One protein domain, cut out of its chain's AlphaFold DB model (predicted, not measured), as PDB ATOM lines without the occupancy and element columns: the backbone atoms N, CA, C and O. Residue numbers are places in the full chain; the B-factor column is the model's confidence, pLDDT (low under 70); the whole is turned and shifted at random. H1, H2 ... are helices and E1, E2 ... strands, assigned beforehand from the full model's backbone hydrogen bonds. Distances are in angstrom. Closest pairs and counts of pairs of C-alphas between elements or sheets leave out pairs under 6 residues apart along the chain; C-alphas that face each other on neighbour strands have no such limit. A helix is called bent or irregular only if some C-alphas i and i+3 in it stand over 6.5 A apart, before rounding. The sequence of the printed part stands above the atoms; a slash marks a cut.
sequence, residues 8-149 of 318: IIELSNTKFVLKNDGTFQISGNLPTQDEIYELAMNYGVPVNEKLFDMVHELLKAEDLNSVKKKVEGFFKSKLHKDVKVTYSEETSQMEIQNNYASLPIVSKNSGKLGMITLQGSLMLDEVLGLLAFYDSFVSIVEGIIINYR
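What this domain is: This is residues 8 to 149 of the 318 residues of the protein "Phosphohydrolase" of Fervidobacterium pennivorans (UniProt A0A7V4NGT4). A wall of seven antiparallel strands has helices over one face, while its other face bears no named helix. Over the covered face the bent helix H4 runs first along the strands and then across them; H3 covers edge strand E4, H2 packs on H3 and H4 without reaching the sheet, and H1 packs on arm H4a. The 142 printed residues include four named helices and seven named strands in the order E1 E2 E3 H1 H2 H3 E4 E5 E6 E7 H4, and the sheet's order is E1 E2 E3 E5 E6 E7 E4. The class is mixed, helices and strands; the whole is compact, with a radius of gyration of the C-alphas of 14.4 A, and spans 43 by 32 by 23 A.

Where its parts are: E1, residues 8 to 11, begins at C-alpha 8 (67.491, -0.895, 24.688). E2 is residues 14 to 18 and E3 residues 24 to 28. H1, residues 33 to 43, and H2, residues 49 to 58, are each 15.7 A long; H3, residues 64 to 78, is 20.7 A. E4 is residues 84 to 88, E5 94 to 97, E6 100 to 107, 22.0 A, and E7 111 to 119, 24.5 A. H4, residues 124 to 149, was assigned as one helix by its hydrogen bonds but is bent, with C-alphas 132 and 135 at 7.5 A. Its arms are H4a, residues 124 to 132, and H4b, residues 135 to 149, 20.5 A, ending at C-alpha 149 (34.141, -10.551, 44.283).

How they stand to each other: E1 E2 E3 and E5 E6 E7 are meanders, each strand the antiparallel neighbour of the one before; E4 to E7 form a Greek key, E4 being the antiparallel neighbour of E7. N 9 and O 16 of E1 and E2 are 2.9 A apart, N 15 and O 27 of E2 and E3 2.8 A, N 26 and O 96 of E3 and E5 2.9 A, N 97 and O 100 of E5 and E6 2.8 A, N 101 and O 118 of E6 and E7 2.8 A, and N 84 and O 119 of E4 and E7 2.8 A, each within hydrogen-bond range. H3, H4a and H4b are on the same face, making two layers, helices over a sheet. H4b lies over E6 and E7, across the strands at 70 degrees to E6 on the local plane. H1 touches H4a, closest C-alphas Gln 33 and Ala 132, 4.6 A. H2 and H3, a helical hairpin, touch at Leu 58 and Val 67, C-alphas 6.1 A apart. Every O i to N i+4 pair is within hydrogen-bond range in H1, H3, H4a and H4b; H2 has 1 of 6, and 7 of 7 O i to N i+3 pairs.

The domain as a whole: The farthest C-alphas, Asn 20 and Arg 149, are 44.5 A apart. The printed part has no cut, each link is tight, and no printed residue is under 70 in pLDDT.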
ATOM      1  N   ILE A   8      68.062   0.272  24.009       87.94
ATOM      2  CA  ILE A   8      67.491  -0.895  24.688       87.94
ATOM      3  C   ILE A   8      67.996  -0.899  26.130       87.94
ATOM      4  O   ILE A   8      69.205  -0.933  26.358       87.94
ATOM      5  N   ILE A   9      67.071  -0.866  27.085       87.56
ATOM      6  CA  ILE A   9      67.345  -0.878  28.523       87.56
ATOM      7  C   ILE A   9      66.628  -2.089  29.122       87.56
ATOM      8  O   ILE A   9      65.452  -2.312  28.843       87.56
ATOM      9  N   GLU A  10      67.319  -2.867  29.950       85.69
ATOM     10  CA  GLU A  10      66.717  -3.956  30.722       85.69
ATOM     11  C   GLU A  10      66.911  -3.683  32.218       85.69
ATOM     12  O   GLU A  10      68.041  -3.560  32.688       85.69
ATOM     13  N   LEU A  11      65.804  -3.577  32.958       82.69
ATOM     14  CA  LEU A  11      65.770  -3.352  34.408       82.69
ATOM     15  C   LEU A  11      64.860  -4.388  35.058       82.69
ATOM     16  O   LEU A  11      63.667  -4.423  34.768       82.69
ATOM     17  N   SER A  12      65.408  -5.244  35.922       75.31
ATOM     18  CA  SER A  12      64.633  -6.201  36.734       75.31
ATOM     19  C   SER A  12      63.619  -7.053  35.949       75.31
ATOM     20  O   SER A  12      62.531  -7.368  36.431       75.31
ATOM     21  N   ASN A  13      63.997  -7.483  34.737       82.69
ATOM     22  CA  ASN A  13      63.155  -8.209  33.768       82.69
ATOM     23  C   ASN A  13      62.035  -7.373  33.115       82.69
ATOM     24  O   ASN A  13      61.076  -7.925  32.573       82.69
ATOM     25  N   THR A  14      62.170  -6.051  33.143       90.88
ATOM     26  CA  THR A  14      61.419  -5.100  32.324       90.88
ATOM     27  C   THR A  14      62.318  -4.639  31.192       90.88
ATOM     28  O   THR A  14      63.422  -4.143  31.427       90.88
ATOM     29  N   LYS A  15      61.862  -4.796  29.954       93.56
ATOM     30  CA  LYS A  15      62.587  -4.374  28.760       93.56
ATOM     31  C   LYS A  15      61.970  -3.100  28.212       93.56
ATOM     32  O   LYS A  15      60.791  -3.093  27.879       93.56
ATOM     33  N   PHE A  16      62.780  -2.061  28.061       92.94
ATOM     34  CA  PHE A  16      62.427  -0.803  27.414       92.94
ATOM     35  C   PHE A  16      63.175  -0.717  26.085       92.94
ATOM     36  O   PHE A  16      64.402  -0.788  26.043       92.94
ATOM     37  N   VAL A  17      62.440  -0.564  24.993       93.19
ATOM     38  CA  VAL A  17      62.981  -0.328  23.655       93.19
ATOM     39  C   VAL A  17      62.524   1.056  23.227       93.19
ATOM     40  O   VAL A  17      61.340   1.246  22.970       93.19
ATOM     41  N   LEU A  18      63.444   2.016  23.176       90.25
ATOM     42  CA  LEU A  18      63.189   3.401  22.788       90.25
ATOM     43  C   LEU A  18      63.862   3.671  21.443       90.25
ATOM     44  O   LEU A  18      65.085   3.565  21.313       90.25
ATOM     45  N   LYS A  19      63.068   4.017  20.433       89.00
ATOM     46  CA  LYS A  19      63.565   4.317  19.091       89.00
ATOM     47  C   LYS A  19      63.684   5.817  18.874       89.00
ATOM     48  O   LYS A  19      62.969   6.625  19.464       89.00
ATOM     49  N   ASN A  20      64.571   6.192  17.957       81.44
ATOM     50  CA  ASN A  20      64.838   7.598  17.632       81.44
ATOM     51  C   ASN A  20      63.650   8.318  16.970       81.44
ATOM     52  O   ASN A  20      63.620   9.545  16.946       81.44
ATOM     53  N   ASP A  21      62.679   7.576  16.433       84.50
ATOM     54  CA  ASP A  21      61.438   8.116  15.865       84.50
ATOM     55  C   ASP A  21      60.370   8.438  16.931       84.50
ATOM     56  O   ASP A  21      59.260   8.844  16.588       84.50
ATOM     57  N   GLY A  22      60.698   8.274  18.220       81.81
ATOM     58  CA  GLY A  22      59.783   8.486  19.342       81.81
ATOM     59  C   GLY A  22      58.874   7.289  19.630       81.81
ATOM     60  O   GLY A  22      58.039   7.360  20.539       81.81
ATOM     61  N   THR A  23      59.018   6.185  18.890       91.12
ATOM     62  CA  THR A  23      58.314   4.945  19.213       91.12
ATOM     63  C   THR A  23      58.982   4.217  20.368       91.12
ATOM     64  O   THR A  23      60.206   4.232  20.523       91.12
ATOM     65  N   PHE A  24      58.168   3.578  21.200       93.81
ATOM     66  CA  PHE A  24      58.653   2.787  22.314       93.81
ATOM     67  C   PHE A  24      57.871   1.490  22.473       93.81
ATOM     68  O   PHE A  24      56.692   1.399  22.129       93.81
ATOM     69  N   GLN A  25      58.546   0.490  23.025       95.44
ATOM     70  CA  GLN A  25      57.939  -0.748  23.482       95.44
ATOM     71  C   GLN A  25      58.482  -1.074  24.868       95.44
ATOM     72  O   GLN A  25      59.696  -1.114  25.064       95.44
ATOM     73  N   ILE A  26      57.584  -1.306  25.820       95.44
ATOM     74  CA  ILE A  26      57.931  -1.719  27.179       95.44
ATOM     75  C   ILE A  26      57.237  -3.044  27.450       95.44
ATOM     76  O   ILE A  26      56.031  -3.159  27.236       95.44
ATOM     77  N   SER A  27      57.980  -4.055  27.889       95.56
ATOM     78  CA  SER A  27      57.409  -5.372  28.160       95.56
ATOM     79  C   SER A  27      58.112  -6.117  29.286       95.56
ATOM     80  O   SER A  27      59.251  -5.812  29.641       95.56
ATOM     81  N   GLY A  28      57.423  -7.115  29.840       92.94
ATOM     82  CA  GLY A  28      57.953  -7.996  30.878       92.94
ATOM     83  C   GLY A  28      57.276  -7.780  32.227       92.94
ATOM     84  O   GLY A  28      56.044  -7.748  32.315       92.94
ATOM     85  N   ASN A  29      58.081  -7.698  33.284       90.94
ATOM     86  CA  ASN A  29      57.581  -7.475  34.637       90.94
ATOM     87  C   ASN A  29      57.228  -5.999  34.871       90.94
ATOM     88  O   ASN A  29      57.632  -5.122  34.116       90.94
ATOM     89  N   LEU A  30      56.444  -5.737  35.917       90.62
ATOM     90  CA  LEU A  30      56.179  -4.374  36.362       90.62
ATOM     91  C   LEU A  30      57.391  -3.854  37.148       90.62
ATOM     92  O   LEU A  30      57.771  -4.500  38.129       90.62
ATOM     93  N   PRO A  31      57.985  -2.723  36.740       92.00
ATOM     94  CA  PRO A  31      59.040  -2.071  37.501       92.00
ATOM     95  C   PRO A  31      58.467  -1.404  38.756       92.00
ATOM     96  O   PRO A  31      57.300  -1.008  38.798       92.00
ATOM     97  N   THR A  32      59.303  -1.259  39.775       91.00
ATOM     98  CA  THR A  32      59.004  -0.479  40.981       91.00
ATOM     99  C   THR A  32      59.051   1.023  40.697       91.00
ATOM    100  O   THR A  32      59.673   1.474  39.732       91.00
ATOM    101  N   GLN A  33      58.425   1.821  41.567       92.38
ATOM    102  CA  GLN A  33      58.476   3.281  41.466       92.38
ATOM    103  C   GLN A  33      59.924   3.808  41.460       92.38
ATOM    104  O   GLN A  33      60.258   4.649  40.626       92.38
ATOM    105  N   ASP A  34      60.789   3.278  42.328       91.88
ATOM    106  CA  ASP A  34      62.198   3.684  42.411       91.88
ATOM    107  C   ASP A  34      62.953   3.395  41.106       91.88
ATOM    108  O   ASP A  34      63.663   4.264  40.604       91.88
ATOM    109  N   GLU A  35      62.738   2.224  40.494       92.50
ATOM    110  CA  GLU A  35      63.347   1.864  39.203       92.50
ATOM    111  C   GLU A  35      62.898   2.791  38.067       92.50
ATOM    112  O   GLU A  35      63.694   3.129  37.187       92.50
ATOM    113  N   ILE A  36      61.635   3.233  38.081       94.25
ATOM    114  CA  ILE A  36      61.128   4.200  37.102       94.25
ATOM    115  C   ILE A  36      61.821   5.553  37.255       94.25
ATOM    116  O   ILE A  36      62.256   6.125  36.253       94.25
ATOM    117  N   TYR A  37      61.953   6.066  38.481       93.38
ATOM    118  CA  TYR A  37      62.639   7.338  38.717       93.38
ATOM    119  C   TYR A  37      64.143   7.246  38.442       93.38
ATOM    120  O   TYR A  37      64.707   8.175  37.865       93.38
ATOM    121  N   GLU A  38      64.790   6.132  38.779       91.00
ATOM    122  CA  GLU A  38      66.201   5.902  38.461       91.00
ATOM    123  C   GLU A  38      66.431   5.893  36.941       91.00
ATOM    124  O   GLU A  38      67.323   6.585  36.443       91.00
ATOM    125  N   LEU A  39      65.587   5.187  36.178       90.38
ATOM    126  CA  LEU A  39      65.624   5.206  34.712       90.38
ATOM    127  C   LEU A  39      65.410   6.623  34.169       90.38
ATOM    128  O   LEU A  39      66.162   7.083  33.307       90.38
ATOM    129  N   ALA A  40      64.405   7.329  34.683       90.88
ATOM    130  CA  ALA A  40      64.080   8.687  34.270       90.88
ATOM    131  C   ALA A  40      65.273   9.642  34.465       90.88
ATOM    132  O   ALA A  40      65.635  10.381  33.546       90.88
ATOM    133  N   MET A  41      65.943   9.569  35.620       90.50
ATOM    134  CA  MET A  41      67.131  10.371  35.933       90.50
ATOM    135  C   MET A  41      68.340   9.992  35.070       90.50
ATOM    136  O   MET A  41      68.989  10.877  34.511       90.50
ATOM    137  N   ASN A  42      68.624   8.694  34.916       88.62
ATOM    138  CA  ASN A  42      69.796   8.204  34.183       88.62
ATOM    139  C   ASN A  42      69.755   8.547  32.688       88.62
ATOM    140  O   ASN A  42      70.802   8.764  32.075       88.62
ATOM    141  N   TYR A  43      68.559   8.612  32.102       85.69
ATOM    142  CA  TYR A  43      68.367   8.855  30.670       85.69
ATOM    143  C   TYR A  43      67.741  10.220  30.351       85.69
ATOM    144  O   TYR A  43      67.483  10.516  29.185       85.69
ATOM    145  N   GLY A  44      67.524  11.071  31.361       85.69
ATOM    146  CA  GLY A  44      66.992  12.426  31.190       85.69
ATOM    147  C   GLY A  44      65.558  12.473  30.648       85.69
ATOM    148  O   GLY A  44      65.199  13.424  29.954       85.69
ATOM    149  N   VAL A  45      64.751  11.447  30.929       86.75
ATOM    150  CA  VAL A  45      63.346  11.369  30.504       86.75
ATOM    151  C   VAL A  45      62.454  11.873  31.642       86.75
ATOM    152  O   VAL A  45      62.603  11.403  32.765       86.75
ATOM    153  N   PRO A  46      61.523  12.815  31.406       91.44
ATOM    154  CA  PRO A  46      60.630  13.282  32.461       91.44
ATOM    155  C   PRO A  46      59.578  12.223  32.827       91.44
ATOM    156  O   PRO A  46      59.068  11.518  31.958       91.44
ATOM    157  N   VAL A  47      59.206  12.165  34.109       95.06
ATOM    158  CA  VAL A  47      58.034  11.422  34.601       95.06
ATOM    159  C   VAL A  47      56.854  12.387  34.679       95.06
ATOM    160  O   VAL A  47      56.961  13.454  35.285       95.06
ATOM    161  N   ASN A  48      55.721  12.043  34.065       94.62
ATOM    162  CA  ASN A  48      54.543  12.906  34.081       94.62
ATOM    163  C   ASN A  48      53.743  12.747  35.385       94.62
ATOM    164  O   ASN A  48      52.767  12.000  35.460       94.62
ATOM    165  N   GLU A  49      54.145  13.491  36.414       93.50
ATOM    166  CA  GLU A  49      53.542  13.430  37.754       93.50
ATOM    167  C   GLU A  49      52.093  13.931  37.814       93.50
ATOM    168  O   GLU A  49      51.400  13.660  38.791       93.50
ATOM    169  N   LYS A  50      51.571  14.581  36.757       93.44
ATOM    170  CA  LYS A  50      50.140  14.936  36.701       93.44
ATOM    171  C   LYS A  50      49.258  13.707  36.883       93.44
ATOM    172  O   LYS A  50      48.172  13.825  37.435       93.44
ATOM    173  N   LEU A  51      49.715  12.530  36.446       92.75
ATOM    174  CA  LEU A  51      48.984  11.275  36.614       92.75
ATOM    175  C   LEU A  51      48.702  10.923  38.079       92.75
ATOM    176  O   LEU A  51      47.746  10.197  38.339       92.75
ATOM    177  N   PHE A  52      49.454  11.467  39.038       93.81
ATOM    178  CA  PHE A  52      49.227  11.211  40.461       93.81
ATOM    179  C   PHE A  52      47.951  11.900  40.965       93.81
ATOM    180  O   PHE A  52      47.288  11.386  41.866       93.81
ATOM    181  N   ASP A  53      47.512  12.985  40.315       92.94
ATOM    182  CA  ASP A  53      46.234  13.644  40.615       92.94
ATOM    183  C   ASP A  53      45.028  12.719  40.360       92.94
ATOM    184  O   ASP A  53      43.933  12.949  40.884       92.94
ATOM    185  N   MET A  54      45.212  11.648  39.576       93.81
ATOM    186  CA  MET A  54      44.175  10.659  39.285       93.81
ATOM    187  C   MET A  54      43.701   9.918  40.545       93.81
ATOM    188  O   MET A  54      42.555   9.464  40.571       93.81
ATOM    189  N   VAL A  55      44.510   9.863  41.615       92.69
ATOM    190  CA  VAL A  55      44.110   9.312  42.927       92.69
ATOM    191  C   VAL A  55      42.802   9.930  43.405       92.69
ATOM    192  O   VAL A  55      41.876   9.211  43.776       92.69
ATOM    193  N   HIS A  56      42.689  11.258  43.356       90.56
ATOM    194  CA  HIS A  56      41.512  11.968  43.855       90.56
ATOM    195  C   HIS A  56      40.236  11.615  43.092       90.56
ATOM    196  O   HIS A  56      39.145  11.638  43.664       90.56
ATOM    197  N   GLU A  57      40.360  11.288  41.809       92.56
ATOM    198  CA  GLU A  57      39.225  10.852  41.010       92.56
ATOM    199  C   GLU A  57      38.879   9.392  41.278       92.56
ATOM    200  O   GLU A  57      37.698   9.087  41.469       92.56
ATOM    201  N   LEU A  58      39.886   8.519  41.359       93.88
ATOM    202  CA  LEU A  58      39.728   7.083  41.599       93.88
ATOM    203  C   LEU A  58      39.176   6.757  42.989       93.88
ATOM    204  O   LEU A  58      38.371   5.842  43.101       93.88
ATOM    205  N   LEU A  59      39.508   7.536  44.022       92.69
ATOM    206  CA  LEU A  59      38.938   7.372  45.371       92.69
ATOM    207  C   LEU A  59      37.414   7.569  45.422       92.69
ATOM    208  O   LEU A  59      36.772   7.155  46.380       92.69
ATOM    209  N   LYS A  60      36.827   8.201  44.403       93.06
ATOM    210  CA  LYS A  60      35.373   8.381  44.263       93.06
ATOM    211  C   LYS A  60      34.737   7.284  43.392       93.06
ATOM    212  O   LYS A  60      33.627   7.479  42.900       93.06
ATOM    213  N   ALA A  61      35.474   6.233  43.029       94.19
ATOM    214  CA  ALA A  61      34.963   5.138  42.212       94.19
ATOM    215  C   ALA A  61      34.324   4.066  43.100       94.19
ATOM    216  O   ALA A  61      34.912   3.655  44.092       94.19
ATOM    217  N   GLU A  62      33.134   3.614  42.714       91.12
ATOM    218  CA  GLU A  62      32.369   2.604  43.461       91.12
ATOM    219  C   GLU A  62      32.481   1.212  42.824       91.12
ATOM    220  O   GLU A  62      32.394   0.200  43.507       91.12
ATOM    221  N   ASP A  63      32.727   1.158  41.514       93.12
ATOM    222  CA  ASP A  63      32.839  -0.073  40.737       93.12
ATOM    223  C   ASP A  63      33.891   0.062  39.615       93.12
ATOM    224  O   ASP A  63      34.421   1.147  39.333       93.12
ATOM    225  N   LEU A  64      34.191  -1.049  38.933       91.31
ATOM    226  CA  LEU A  64      35.147  -1.084  37.817       91.31
ATOM    227  C   LEU A  64      34.727  -0.209  36.623       91.31
ATOM    228  O   LEU A  64      35.584   0.325  35.912       91.31
ATOM    229  N   ASN A  65      33.425  -0.021  36.394       93.38
ATOM    230  CA  ASN A  65      32.932   0.838  35.315       93.38
ATOM    231  C   ASN A  65      33.175   2.322  35.625       93.38
ATOM    232  O   ASN A  65      33.469   3.112  34.724       93.38
ATOM    233  N   SER A  66      33.076   2.708  36.892       94.75
ATOM    234  CA  SER A  66      33.389   4.034  37.404       94.75
ATOM    235  C   SER A  66      34.890   4.287  37.330       94.75
ATOM    236  O   SER A  66      35.289   5.327  36.804       94.75
ATOM    237  N   VAL A  67      35.727   3.311  37.721       94.50
ATOM    238  CA  VAL A  67      37.190   3.364  37.518       94.50
ATOM    239  C   VAL A  67      37.508   3.644  36.053       94.50
ATOM    240  O   VAL A  67      38.193   4.620  35.749       94.50
ATOM    241  N   LYS A  68      36.944   2.850  35.136       95.50
ATOM    242  CA  LYS A  68      37.112   3.023  33.690       95.50
ATOM    243  C   LYS A  68      36.792   4.456  33.251       95.50
ATOM    244  O   LYS A  68      37.649   5.130  32.684       95.50
ATOM    245  N   LYS A  69      35.582   4.939  33.547       96.44
ATOM    246  CA  LYS A  69      35.126   6.287  33.159       96.44
ATOM    247  C   LYS A  69      36.008   7.392  33.739       96.44
ATOM    248  O   LYS A  69      36.219   8.409  33.084       96.44
ATOM    249  N   LYS A  70      36.516   7.210  34.958       96.06
ATOM    250  CA  LYS A  70      37.389   8.177  35.634       96.06
ATOM    251  C   LYS A  70      38.767   8.246  35.000       96.06
ATOM    252  O   LYS A  70      39.248   9.350  34.776       96.06
ATOM    253  N   VAL A  71      39.358   7.105  34.648       95.94
ATOM    254  CA  VAL A  71      40.624   7.074  33.900       95.94
ATOM    255  C   VAL A  71      40.432   7.718  32.521       95.94
ATOM    256  O   VAL A  71      41.167   8.639  32.173       95.94
ATOM    257  N   GLU A  72      39.400   7.328  31.765       97.31
ATOM    258  CA  GLU A  72      39.095   7.928  30.451       97.31
ATOM    259  C   GLU A  72      38.871   9.450  30.555       97.31
ATOM    260  O   GLU A  72      39.427  10.234  29.782       97.31
ATOM    261  N   GLY A  73      38.103   9.892  31.555       96.75
ATOM    262  CA  GLY A  73      37.841  11.306  31.823       96.75
ATOM    263  C   GLY A  73      39.083  12.087  32.264       96.75
ATOM    264  O   GLY A  73      39.247  13.248  31.875       96.75
ATOM    265  N   PHE A  74      39.981  11.465  33.030       96.56
ATOM    266  CA  PHE A  74      41.249  12.063  33.440       96.56
ATOM    267  C   PHE A  74      42.138  12.338  32.223       96.56
ATOM    268  O   PHE A  74      42.556  13.480  32.013       96.56
ATOM    269  N   PHE A  75      42.351  11.336  31.366       96.50
ATOM    270  CA  PHE A  75      43.132  11.491  30.134       96.50
ATOM    271  C   PHE A  75      42.546  12.574  29.223       96.50
ATOM    272  O   PHE A  75      43.278  13.424  28.711       96.50
ATOM    273  N   LYS A  76      41.219  12.628  29.096       96.50
ATOM    274  CA  LYS A  76      40.553  13.638  28.271       96.50
ATOM    275  C   LYS A  76      40.696  15.056  28.820       96.50
ATOM    276  O   LYS A  76      40.958  15.989  28.062       96.50
ATOM    277  N   SER A  77      40.512  15.237  30.124       95.62
ATOM    278  CA  SER A  77      40.464  16.565  30.749       95.62
ATOM    279  C   SER A  77      41.837  17.134  31.106       95.62
ATOM    280  O   SER A  77      42.039  18.341  30.975       95.62
ATOM    281  N   LYS A  78      42.774  16.293  31.556       94.56
ATOM    282  CA  LYS A  78      44.096  16.710  32.056       94.56
ATOM    283  C   LYS A  78      45.220  16.511  31.047       94.56
ATOM    284  O   LYS A  78      46.189  17.268  31.086       94.56
ATOM    285  N   LEU A  79      45.090  15.519  30.163       94.38
ATOM    286  CA  LEU A  79      46.096  15.192  29.144       94.38
ATOM    287  C   LEU A  79      45.629  15.500  27.713       94.38
ATOM    288  O   LEU A  79      46.429  15.408  26.789       94.38
ATOM    289  N   HIS A  80      44.368  15.909  27.524       95.69
ATOM    290  CA  HIS A  80      43.765  16.206  26.217       95.69
ATOM    291  C   HIS A  80      43.826  15.033  25.230       95.69
ATOM    292  O   HIS A  80      44.036  15.221  24.030       95.69
ATOM    293  N   LYS A  81      43.634  13.812  25.743       95.12
ATOM    294  CA  LYS A  81      43.699  12.570  24.970       95.12
ATOM    295  C   LYS A  81      42.453  11.730  25.165       95.12
ATOM    296  O   LYS A  81      42.019  11.505  26.291       95.12
ATOM    297  N   ASP A  82      41.913  11.220  24.067       95.88
ATOM    298  CA  ASP A  82      40.884  10.191  24.123       95.88
ATOM    299  C   ASP A  82      41.565   8.819  24.218       95.88
ATOM    300  O   ASP A  82      42.254   8.371  23.299       95.88
ATOM    301  N   VAL A  83      41.373   8.164  25.360       96.62
ATOM    302  CA  VAL A  83      41.760   6.771  25.592       96.62
ATOM    303  C   VAL A  83      40.507   5.961  25.882       96.62
ATOM    304  O   VAL A  83      39.543   6.473  26.448       96.62
ATOM    305  N   LYS A  84      40.526   4.687  25.503       97.38
ATOM    306  CA  LYS A  84      39.508   3.706  25.863       97.38
ATOM    307  C   LYS A  84      40.096   2.736  26.869       97.38
ATOM    308  O   LYS A  84      41.155   2.168  26.623       97.38
ATOM    309  N   VAL A  85      39.394   2.525  27.971       97.00
ATOM    310  CA  VAL A  85      39.839   1.653  29.054       97.00
ATOM    311  C   VAL A  85      39.002   0.374  29.069       97.00
ATOM    312  O   VAL A  85      37.772   0.397  28.939       97.00
ATOM    313  N   THR A  86      39.663  -0.768  29.199       96.00
ATOM    314  CA  THR A  86      39.018  -2.077  29.342       96.00
ATOM    315  C   THR A  86      39.666  -2.869  30.463       96.00
ATOM    316  O   THR A  86      40.865  -2.755  30.691       96.00
ATOM    317  N   TYR A  87      38.861  -3.677  31.144       94.19
ATOM    318  CA  TYR A  87      39.308  -4.620  32.159       94.19
ATOM    319  C   TYR A  87      39.031  -6.045  31.674       94.19
ATOM    320  O   TYR A  87      37.984  -6.293  31.072       94.19
ATOM    321  N   SER A  88      39.960  -6.955  31.944       92.31
ATOM    322  CA  SER A  88      39.821  -8.396  31.731       92.31
ATOM    323  C   SER A  88      40.265  -9.143  32.983       92.31
ATOM    324  O   SER A  88      41.187  -8.708  33.670       92.31
ATOM    325  N   GLU A  89      39.640 -10.281  33.273       89.25
ATOM    326  CA  GLU A  89      40.128 -11.183  34.323       89.25
ATOM    327  C   GLU A  89      41.334 -12.011  33.859       89.25
ATOM    328  O   GLU A  89      42.118 -12.485  34.681       89.25
ATOM    329  N   GLU A  90      41.519 -12.156  32.544       88.75
ATOM    330  CA  GLU A  90      42.692 -12.814  31.984       88.75
ATOM    331  C   GLU A  90      43.942 -11.968  32.229       88.75
ATOM    332  O   GLU A  90      43.963 -10.760  31.994       88.75
ATOM    333  N   THR A  91      45.010 -12.620  32.685       85.31
ATOM    334  CA  THR A  91      46.268 -11.941  33.005       85.31
ATOM    335  C   THR A  91      47.395 -12.398  32.098       85.31
ATOM    336  O   THR A  91      47.632 -13.601  31.965       85.31
ATOM    337  N   SER A  92      48.159 -11.446  31.576       87.56
ATOM    338  CA  SER A  92      49.420 -11.675  30.871       87.56
ATOM    339  C   SER A  92      50.522 -10.772  31.442       87.56
ATOM    340  O   SER A  92      50.323 -10.085  32.448       87.56
ATOM    341  N   GLN A  93      51.723 -10.836  30.865       91.19
ATOM    342  CA  GLN A  93      52.793  -9.898  31.208       91.19
ATOM    343  C   GLN A  93      52.458  -8.486  30.724       91.19
ATOM    344  O   GLN A  93      51.631  -8.302  29.831       91.19
ATOM    345  N   MET A  94      53.112  -7.492  31.321       95.06
ATOM    346  CA  MET A  94      52.954  -6.107  30.907       95.06
ATOM    347  C   MET A  94      53.416  -5.934  29.460       95.06
ATOM    348  O   MET A  94      54.469  -6.447  29.072       95.06
ATOM    349  N   GLU A  95      52.650  -5.170  28.689       96.38
ATOM    350  CA  GLU A  95      53.032  -4.765  27.342       96.38
ATOM    351  C   GLU A  95      52.494  -3.369  27.037       96.38
ATOM    352  O   GLU A  95      51.300  -3.105  27.179       96.38
ATOM    353  N   ILE A  96      53.377  -2.460  26.631       97.38
ATOM    354  CA  ILE A  96      53.045  -1.059  26.385       97.38
ATOM    355  C   ILE A  96      53.727  -0.581  25.109       97.38
ATOM    356  O   ILE A  96      54.909  -0.846  24.888       97.38
ATOM    357  N   GLN A  97      52.979   0.153  24.292       96.31
ATOM    358  CA  GLN A  97      53.422   0.807  23.065       96.31
ATOM    359  C   GLN A  97      52.779   2.200  22.952       96.31
ATOM    360  O   GLN A  97      51.928   2.584  23.755       96.31
ATOM    361  N   ASN A  98      53.130   2.966  21.919       95.44
ATOM    362  CA  ASN A  98      52.588   4.315  21.698       95.44
ATOM    363  C   ASN A  98      51.057   4.385  21.545       95.44
ATOM    364  O   ASN A  98      50.502   5.477  21.611       95.44
ATOM    365  N   ASN A  99      50.368   3.276  21.262       95.75
ATOM    366  CA  ASN A  99      48.923   3.238  21.002       95.75
ATOM    367  C   ASN A  99      48.121   2.368  21.987       95.75
ATOM    368  O   ASN A  99      46.889   2.319  21.883       95.75
ATOM    369  N   TYR A 100      48.784   1.673  22.913       96.12
ATOM    370  CA  TYR A 100      48.115   0.968  24.000       96.12
ATOM    371  C   TYR A 100      49.054   0.694  25.176       96.12
ATOM    372  O   TYR A 100      50.260   0.552  25.004       96.12
ATOM    373  N   ALA A 101      48.482   0.551  26.364       96.69
ATOM    374  CA  ALA A 101      49.162   0.034  27.543       96.69
ATOM    375  C   ALA A 101      48.322  -1.082  28.143       96.69
ATOM    376  O   ALA A 101      47.170  -0.848  28.495       96.69
ATOM    377  N   SER A 102      48.890  -2.273  28.270       96.19
ATOM    378  CA  SER A 102      48.285  -3.390  28.979       96.19
ATOM    379  C   SER A 102      49.074  -3.645  30.254       96.19
ATOM    380  O   SER A 102      50.227  -4.081  30.218       96.19
ATOM    381  N   LEU A 103      48.448  -3.346  31.387       95.12
ATOM    382  CA  LEU A 103      49.038  -3.436  32.715       95.12
ATOM    383  C   LEU A 103      48.308  -4.542  33.486       95.12
ATOM    384  O   LEU A 103      47.091  -4.437  33.684       95.12
ATOM    385  N   PRO A 104      48.988  -5.617  33.917       94.12
ATOM    386  CA  PRO A 104      48.358  -6.568  34.822       94.12
ATOM    387  C   PRO A 104      48.076  -5.861  36.150       94.12
ATOM    388  O   PRO A 104      48.841  -4.995  36.541       94.12
ATOM    389  N   ILE A 105      46.990  -6.208  36.835       93.19
ATOM    390  CA  ILE A 105      46.677  -5.725  38.184       93.19
ATOM    391  C   ILE A 105      47.110  -6.830  39.139       93.19
ATOM    392  O   ILE A 105      46.442  -7.862  39.260       93.19
ATOM    393  N   VAL A 106      48.262  -6.643  39.774       89.38
ATOM    394  CA  VAL A 106      48.866  -7.641  40.664       89.38
ATOM    395  C   VAL A 106      49.005  -7.059  42.060       89.38
ATOM    396  O   VAL A 106      49.788  -6.140  42.276       89.38
ATOM    397  N   SER A 107      48.262  -7.626  43.005       84.94
ATOM    398  CA  SER A 107      48.386  -7.328  44.427       84.94
ATOM    399  C   SER A 107      49.352  -8.297  45.103       84.94
ATOM    400  O   SER A 107      49.377  -9.494  44.799       84.94
ATOM    401  N   LYS A 108      50.104  -7.794  46.087       79.69
ATOM    402  CA  LYS A 108      50.945  -8.623  46.966       79.69
ATOM    403  C   LYS A 108      50.117  -9.567  47.844       79.69
ATOM    404  O   LYS A 108      50.580 -10.662  48.144       79.69
ATOM    405  N   ASN A 109      48.910  -9.155  48.233       80.69
ATOM    406  CA  ASN A 109      48.049  -9.900  49.154       80.69
ATOM    407  C   ASN A 109      47.054 -10.794  48.409       80.69
ATOM    408  O   ASN A 109      46.801 -11.922  48.824       80.69
ATOM    409  N   SER A 110      46.514 -10.291  47.299       83.19
ATOM    410  CA  SER A 110      45.397 -10.921  46.586       83.19
ATOM    411  C   SER A 110      45.812 -11.601  45.275       83.19
ATOM    412  O   SER A 110      44.984 -12.193  44.584       83.19
ATOM    413  N   GLY A 111      47.099 -11.533  44.918       86.81
ATOM    414  CA  GLY A 111      47.640 -12.133  43.705       86.81
ATOM    415  C   GLY A 111      47.213 -11.398  42.434       86.81
ATOM    416  O   GLY A 111      47.131 -10.171  42.390       86.81
ATOM    417  N   LYS A 112      46.983 -12.155  41.360       90.56
ATOM    418  CA  LYS A 112      46.598 -11.612  40.053       90.56
ATOM    419  C   LYS A 112      45.103 -11.300  40.035       90.56
ATOM    420  O   LYS A 112      44.277 -12.206  40.109       90.56
ATOM    421  N   LEU A 113      44.763 -10.020  39.936       91.62
ATOM    422  CA  LEU A 113      43.381  -9.550  39.988       91.62
ATOM    423  C   LEU A 113      42.756  -9.400  38.606       91.62
ATOM    424  O   LEU A 113      41.550  -9.572  38.491       91.62
ATOM    425  N   GLY A 114      43.563  -9.154  37.579       92.62
ATOM    426  CA  GLY A 114      43.116  -9.025  36.197       92.62
ATOM    427  C   GLY A 114      44.133  -8.243  35.378       92.62
ATOM    428  O   GLY A 114      45.310  -8.163  35.741       92.62
ATOM    429  N   MET A 115      43.679  -7.631  34.294       93.31
ATOM    430  CA  MET A 115      44.470  -6.757  33.442       93.31
ATOM    431  C   MET A 115      43.651  -5.534  33.048       93.31
ATOM    432  O   MET A 115      42.476  -5.654  32.696       93.31
ATOM    433  N   ILE A 116      44.278  -4.361  33.098       95.06
ATOM    434  CA  ILE A 116      43.715  -3.137  32.542       95.06
ATOM    435  C   ILE A 116      44.431  -2.787  31.245       95.06
ATOM    436  O   ILE A 116      45.659  -2.781  31.174       95.06
ATOM    437  N   THR A 117      43.651  -2.480  30.217       96.69
ATOM    438  CA  THR A 117      44.165  -2.045  28.924       96.69
ATOM    439  C   THR A 117      43.673  -0.640  28.633       96.69
ATOM    440  O   THR A 117      42.473  -0.370  28.665       96.69
ATOM    441  N   LEU A 118      44.607   0.258  28.349       97.25
ATOM    442  CA  LEU A 118      44.360   1.590  27.822       97.25
ATOM    443  C   LEU A 118      44.644   1.533  26.327       97.25
ATOM    444  O   LEU A 118      45.741   1.154  25.935       97.25
ATOM    445  N   GLN A 119      43.690   1.921  25.492       97.62
ATOM    446  CA  GLN A 119      43.854   1.999  24.046       97.62
ATOM    447  C   GLN A 119      43.703   3.450  23.593       97.62
ATOM    448  O   GLN A 119      42.651   4.057  23.783       97.62
ATOM    449  N   GLY A 120      44.759   4.016  23.017       96.00
ATOM    450  CA  GLY A 120      44.851   5.432  22.662       96.00
ATOM    451  C   GLY A 120      46.306   5.887  22.551       96.00
ATOM    452  O   GLY A 120      47.219   5.126  22.850       96.00
ATOM    453  N   SER A 121      46.539   7.120  22.099       95.44
ATOM    454  CA  SER A 121      47.903   7.634  21.904       95.44
ATOM    455  C   SER A 121      48.582   7.978  23.234       95.44
ATOM    456  O   SER A 121      48.121   8.858  23.958       95.44
ATOM    457  N   LEU A 122      49.710   7.338  23.523       95.69
ATOM    458  CA  LEU A 122      50.493   7.484  24.746       95.69
ATOM    459  C   LEU A 122      51.896   8.009  24.427       95.69
ATOM    460  O   LEU A 122      52.527   7.593  23.451       95.69
ATOM    461  N   MET A 123      52.380   8.933  25.253       94.50
ATOM    462  CA  MET A 123      53.764   9.414  25.233       94.50
ATOM    463  C   MET A 123      54.593   8.707  26.307       94.50
ATOM    464  O   MET A 123      54.054   8.172  27.274       94.50
ATOM    465  N   LEU A 124      55.915   8.694  26.132       93.75
ATOM    466  CA  LEU A 124      56.815   7.984  27.039       93.75
ATOM    467  C   LEU A 124      56.740   8.525  28.476       93.75
ATOM    468  O   LEU A 124      56.675   7.739  29.412       93.75
ATOM    469  N   ASP A 125      56.694   9.845  28.654       94.62
ATOM    470  CA  ASP A 125      56.594  10.501  29.965       94.62
ATOM    471  C   ASP A 125      55.297  10.142  30.706       94.62
ATOM    472  O   ASP A 125      55.302   9.941  31.922       94.62
ATOM    473  N   GLU A 126      54.188  10.015  29.973       95.00
ATOM    474  CA  GLU A 126      52.901   9.558  30.505       95.00
ATOM    475  C   GLU A 126      52.955   8.088  30.907       95.00
ATOM    476  O   GLU A 126      52.444   7.722  31.959       95.00
ATOM    477  N   VAL A 127      53.591   7.234  30.105       95.31
ATOM    478  CA  VAL A 127      53.744   5.817  30.452       95.31
ATOM    479  C   VAL A 127      54.632   5.651  31.679       95.31
ATOM    480  O   VAL A 127      54.277   4.895  32.578       95.31
ATOM    481  N   LEU A 128      55.737   6.392  31.775       95.25
ATOM    482  CA  LEU A 128      56.561   6.402  32.984       95.25
ATOM    483  C   LEU A 128      55.775   6.931  34.190       95.25
ATOM    484  O   LEU A 128      55.865   6.352  35.265       95.25
ATOM    485  N   GLY A 129      54.946   7.963  34.013       95.56
ATOM    486  CA  GLY A 129      54.042   8.435  35.063       95.56
ATOM    487  C   GLY A 129      53.019   7.375  35.490       95.56
ATOM    488  O   GLY A 129      52.788   7.210  36.683       95.56
ATOM    489  N   LEU A 130      52.453   6.605  34.551       94.81
ATOM    490  CA  LEU A 130      51.535   5.499  34.850       94.81
ATOM    491  C   LEU A 130      52.237   4.391  35.637       94.81
ATOM    492  O   LEU A 130      51.658   3.867  36.584       94.81
ATOM    493  N   LEU A 131      53.470   4.048  35.258       94.75
ATOM    494  CA  LEU A 131      54.272   3.033  35.941       94.75
ATOM    495  C   LEU A 131      54.718   3.500  37.332       94.75
ATOM    496  O   LEU A 131      54.630   2.730  38.280       94.75
ATOM    497  N   ALA A 132      55.101   4.769  37.493       94.94
ATOM    498  CA  ALA A 132      55.402   5.346  38.805       94.94
ATOM    499  C   ALA A 132      54.157   5.421  39.709       94.94
ATOM    500  O   ALA A 132      54.256   5.272  40.924       94.94
ATOM    501  N   PHE A 133      52.978   5.630  39.117       93.44
ATOM    502  CA  PHE A 133      51.687   5.672  39.807       93.44
ATOM    503  C   PHE A 133      51.095   4.282  40.106       93.44
ATOM    504  O   PHE A 133      50.132   4.153  40.868       93.44
ATOM    505  N   TYR A 134      51.643   3.234  39.494       92.44
ATOM    506  CA  TYR A 134      50.996   1.932  39.372       92.44
ATOM    507  C   TYR A 134      50.605   1.315  40.724       92.44
ATOM    508  O   TYR A 134      49.477   0.848  40.869       92.44
ATOM    509  N   ASP A 135      51.460   1.385  41.745       90.44
ATOM    510  CA  ASP A 135      51.163   0.796  43.061       90.44
ATOM    511  C   ASP A 135      49.951   1.454  43.745       90.44
ATOM    512  O   ASP A 135      49.107   0.779  44.349       90.44
ATOM    513  N   SER A 136      49.817   2.777  43.609       92.06
ATOM    514  CA  SER A 136      48.661   3.520  44.126       92.06
ATOM    515  C   SER A 136      47.397   3.202  43.332       92.06
ATOM    516  O   SER A 136      46.326   3.015  43.913       92.06
ATOM    517  N   PHE A 137      47.520   3.085  42.006       92.75
ATOM    518  CA  PHE A 137      46.429   2.652  41.137       92.75
ATOM    519  C   PHE A 137      45.906   1.266  41.533       92.75
ATOM    520  O   PHE A 137      44.707   1.099  41.765       92.75
ATOM    521  N   VAL A 138      46.806   0.286  41.659       92.38
ATOM    522  CA  VAL A 138      46.464  -1.092  42.027       92.38
ATOM    523  C   VAL A 138      45.798  -1.145  43.384       92.38
ATOM    524  O   VAL A 138      44.791  -1.823  43.500       92.38
ATOM    525  N   SER A 139      46.297  -0.421  44.384       91.25
ATOM    526  CA  SER A 139      45.724  -0.457  45.737       91.25
ATOM    527  C   SER A 139      44.253  -0.016  45.759       91.25
ATOM    528  O   SER A 139      43.426  -0.622  46.439       91.25
ATOM    529  N   ILE A 140      43.900   1.014  44.979       91.69
ATOM    530  CA  ILE A 140      42.514   1.498  44.882       91.69
ATOM    531  C   ILE A 140      41.646   0.493  44.120       91.69
ATOM    532  O   ILE A 140      40.556   0.132  44.565       91.69
ATOM    533  N   VAL A 141      42.130   0.023  42.969       92.06
ATOM    534  CA  VAL A 141      41.378  -0.909  42.121       92.06
ATOM    535  C   VAL A 141      41.237  -2.283  42.778       92.06
ATOM    536  O   VAL A 141      40.195  -2.916  42.634       92.06
ATOM    537  N   GLU A 142      42.229  -2.721  43.550       91.50
ATOM    538  CA  GLU A 142      42.182  -3.934  44.365       91.50
ATOM    539  C   GLU A 142      40.995  -3.900  45.318       91.50
ATOM    540  O   GLU A 142      40.198  -4.835  45.302       91.50
ATOM    541  N   GLY A 143      40.830  -2.822  46.091       90.19
ATOM    542  CA  GLY A 143      39.703  -2.700  47.018       90.19
ATOM    543  C   GLY A 143      38.355  -2.868  46.313       90.19
ATOM    544  O   GLY A 143      37.489  -3.598  46.789       90.19
ATOM    545  N   ILE A 144      38.205  -2.267  45.131       91.81
ATOM    546  CA  ILE A 144      36.983  -2.354  44.321       91.81
ATOM    547  C   ILE A 144      36.761  -3.778  43.789       91.81
ATOM    548  O   ILE A 144      35.660  -4.315  43.908       91.81
ATOM    549  N   ILE A 145      37.795  -4.419  43.232       90.69
ATOM    550  CA  ILE A 145      37.704  -5.792  42.703       90.69
ATOM    551  C   ILE A 145      37.374  -6.785  43.820       90.69
ATOM    552  O   ILE A 145      36.532  -7.664  43.632       90.69
ATOM    553  N   ILE A 146      38.033  -6.666  44.973       89.88
ATOM    554  CA  ILE A 146      37.834  -7.572  46.105       89.88
ATOM    555  C   ILE A 146      36.432  -7.414  46.687       89.88
ATOM    556  O   ILE A 146      35.761  -8.425  46.887       89.88
ATOM    557  N   ASN A 147      35.958  -6.181  46.883       89.81
ATOM    558  CA  ASN A 147      34.591  -5.938  47.346       89.81
ATOM    559  C   ASN A 147      33.557  -6.530  46.381       89.81
ATOM    560  O   ASN A 147      32.658  -7.245  46.819       89.81
ATOM    561  N   TYR A 148      33.735  -6.327  45.073       88.94
ATOM    562  CA  TYR A 148      32.856  -6.914  44.062       88.94
ATOM    563  C   TYR A 148      32.857  -8.450  44.107       88.94
ATOM    564  O   TYR A 148      31.799  -9.079  44.100       88.94
ATOM    565  N   ARG A 149      34.034  -9.083  44.191       88.06
ATOM    566  CA  ARG A 149      34.141 -10.551  44.283       88.06
ATOM    567  C   ARG A 149      33.507 -11.098  45.559       88.06
ATOM    568  O   ARG A 149      32.864 -12.143  45.504       88.06
TER     569      ARG A 149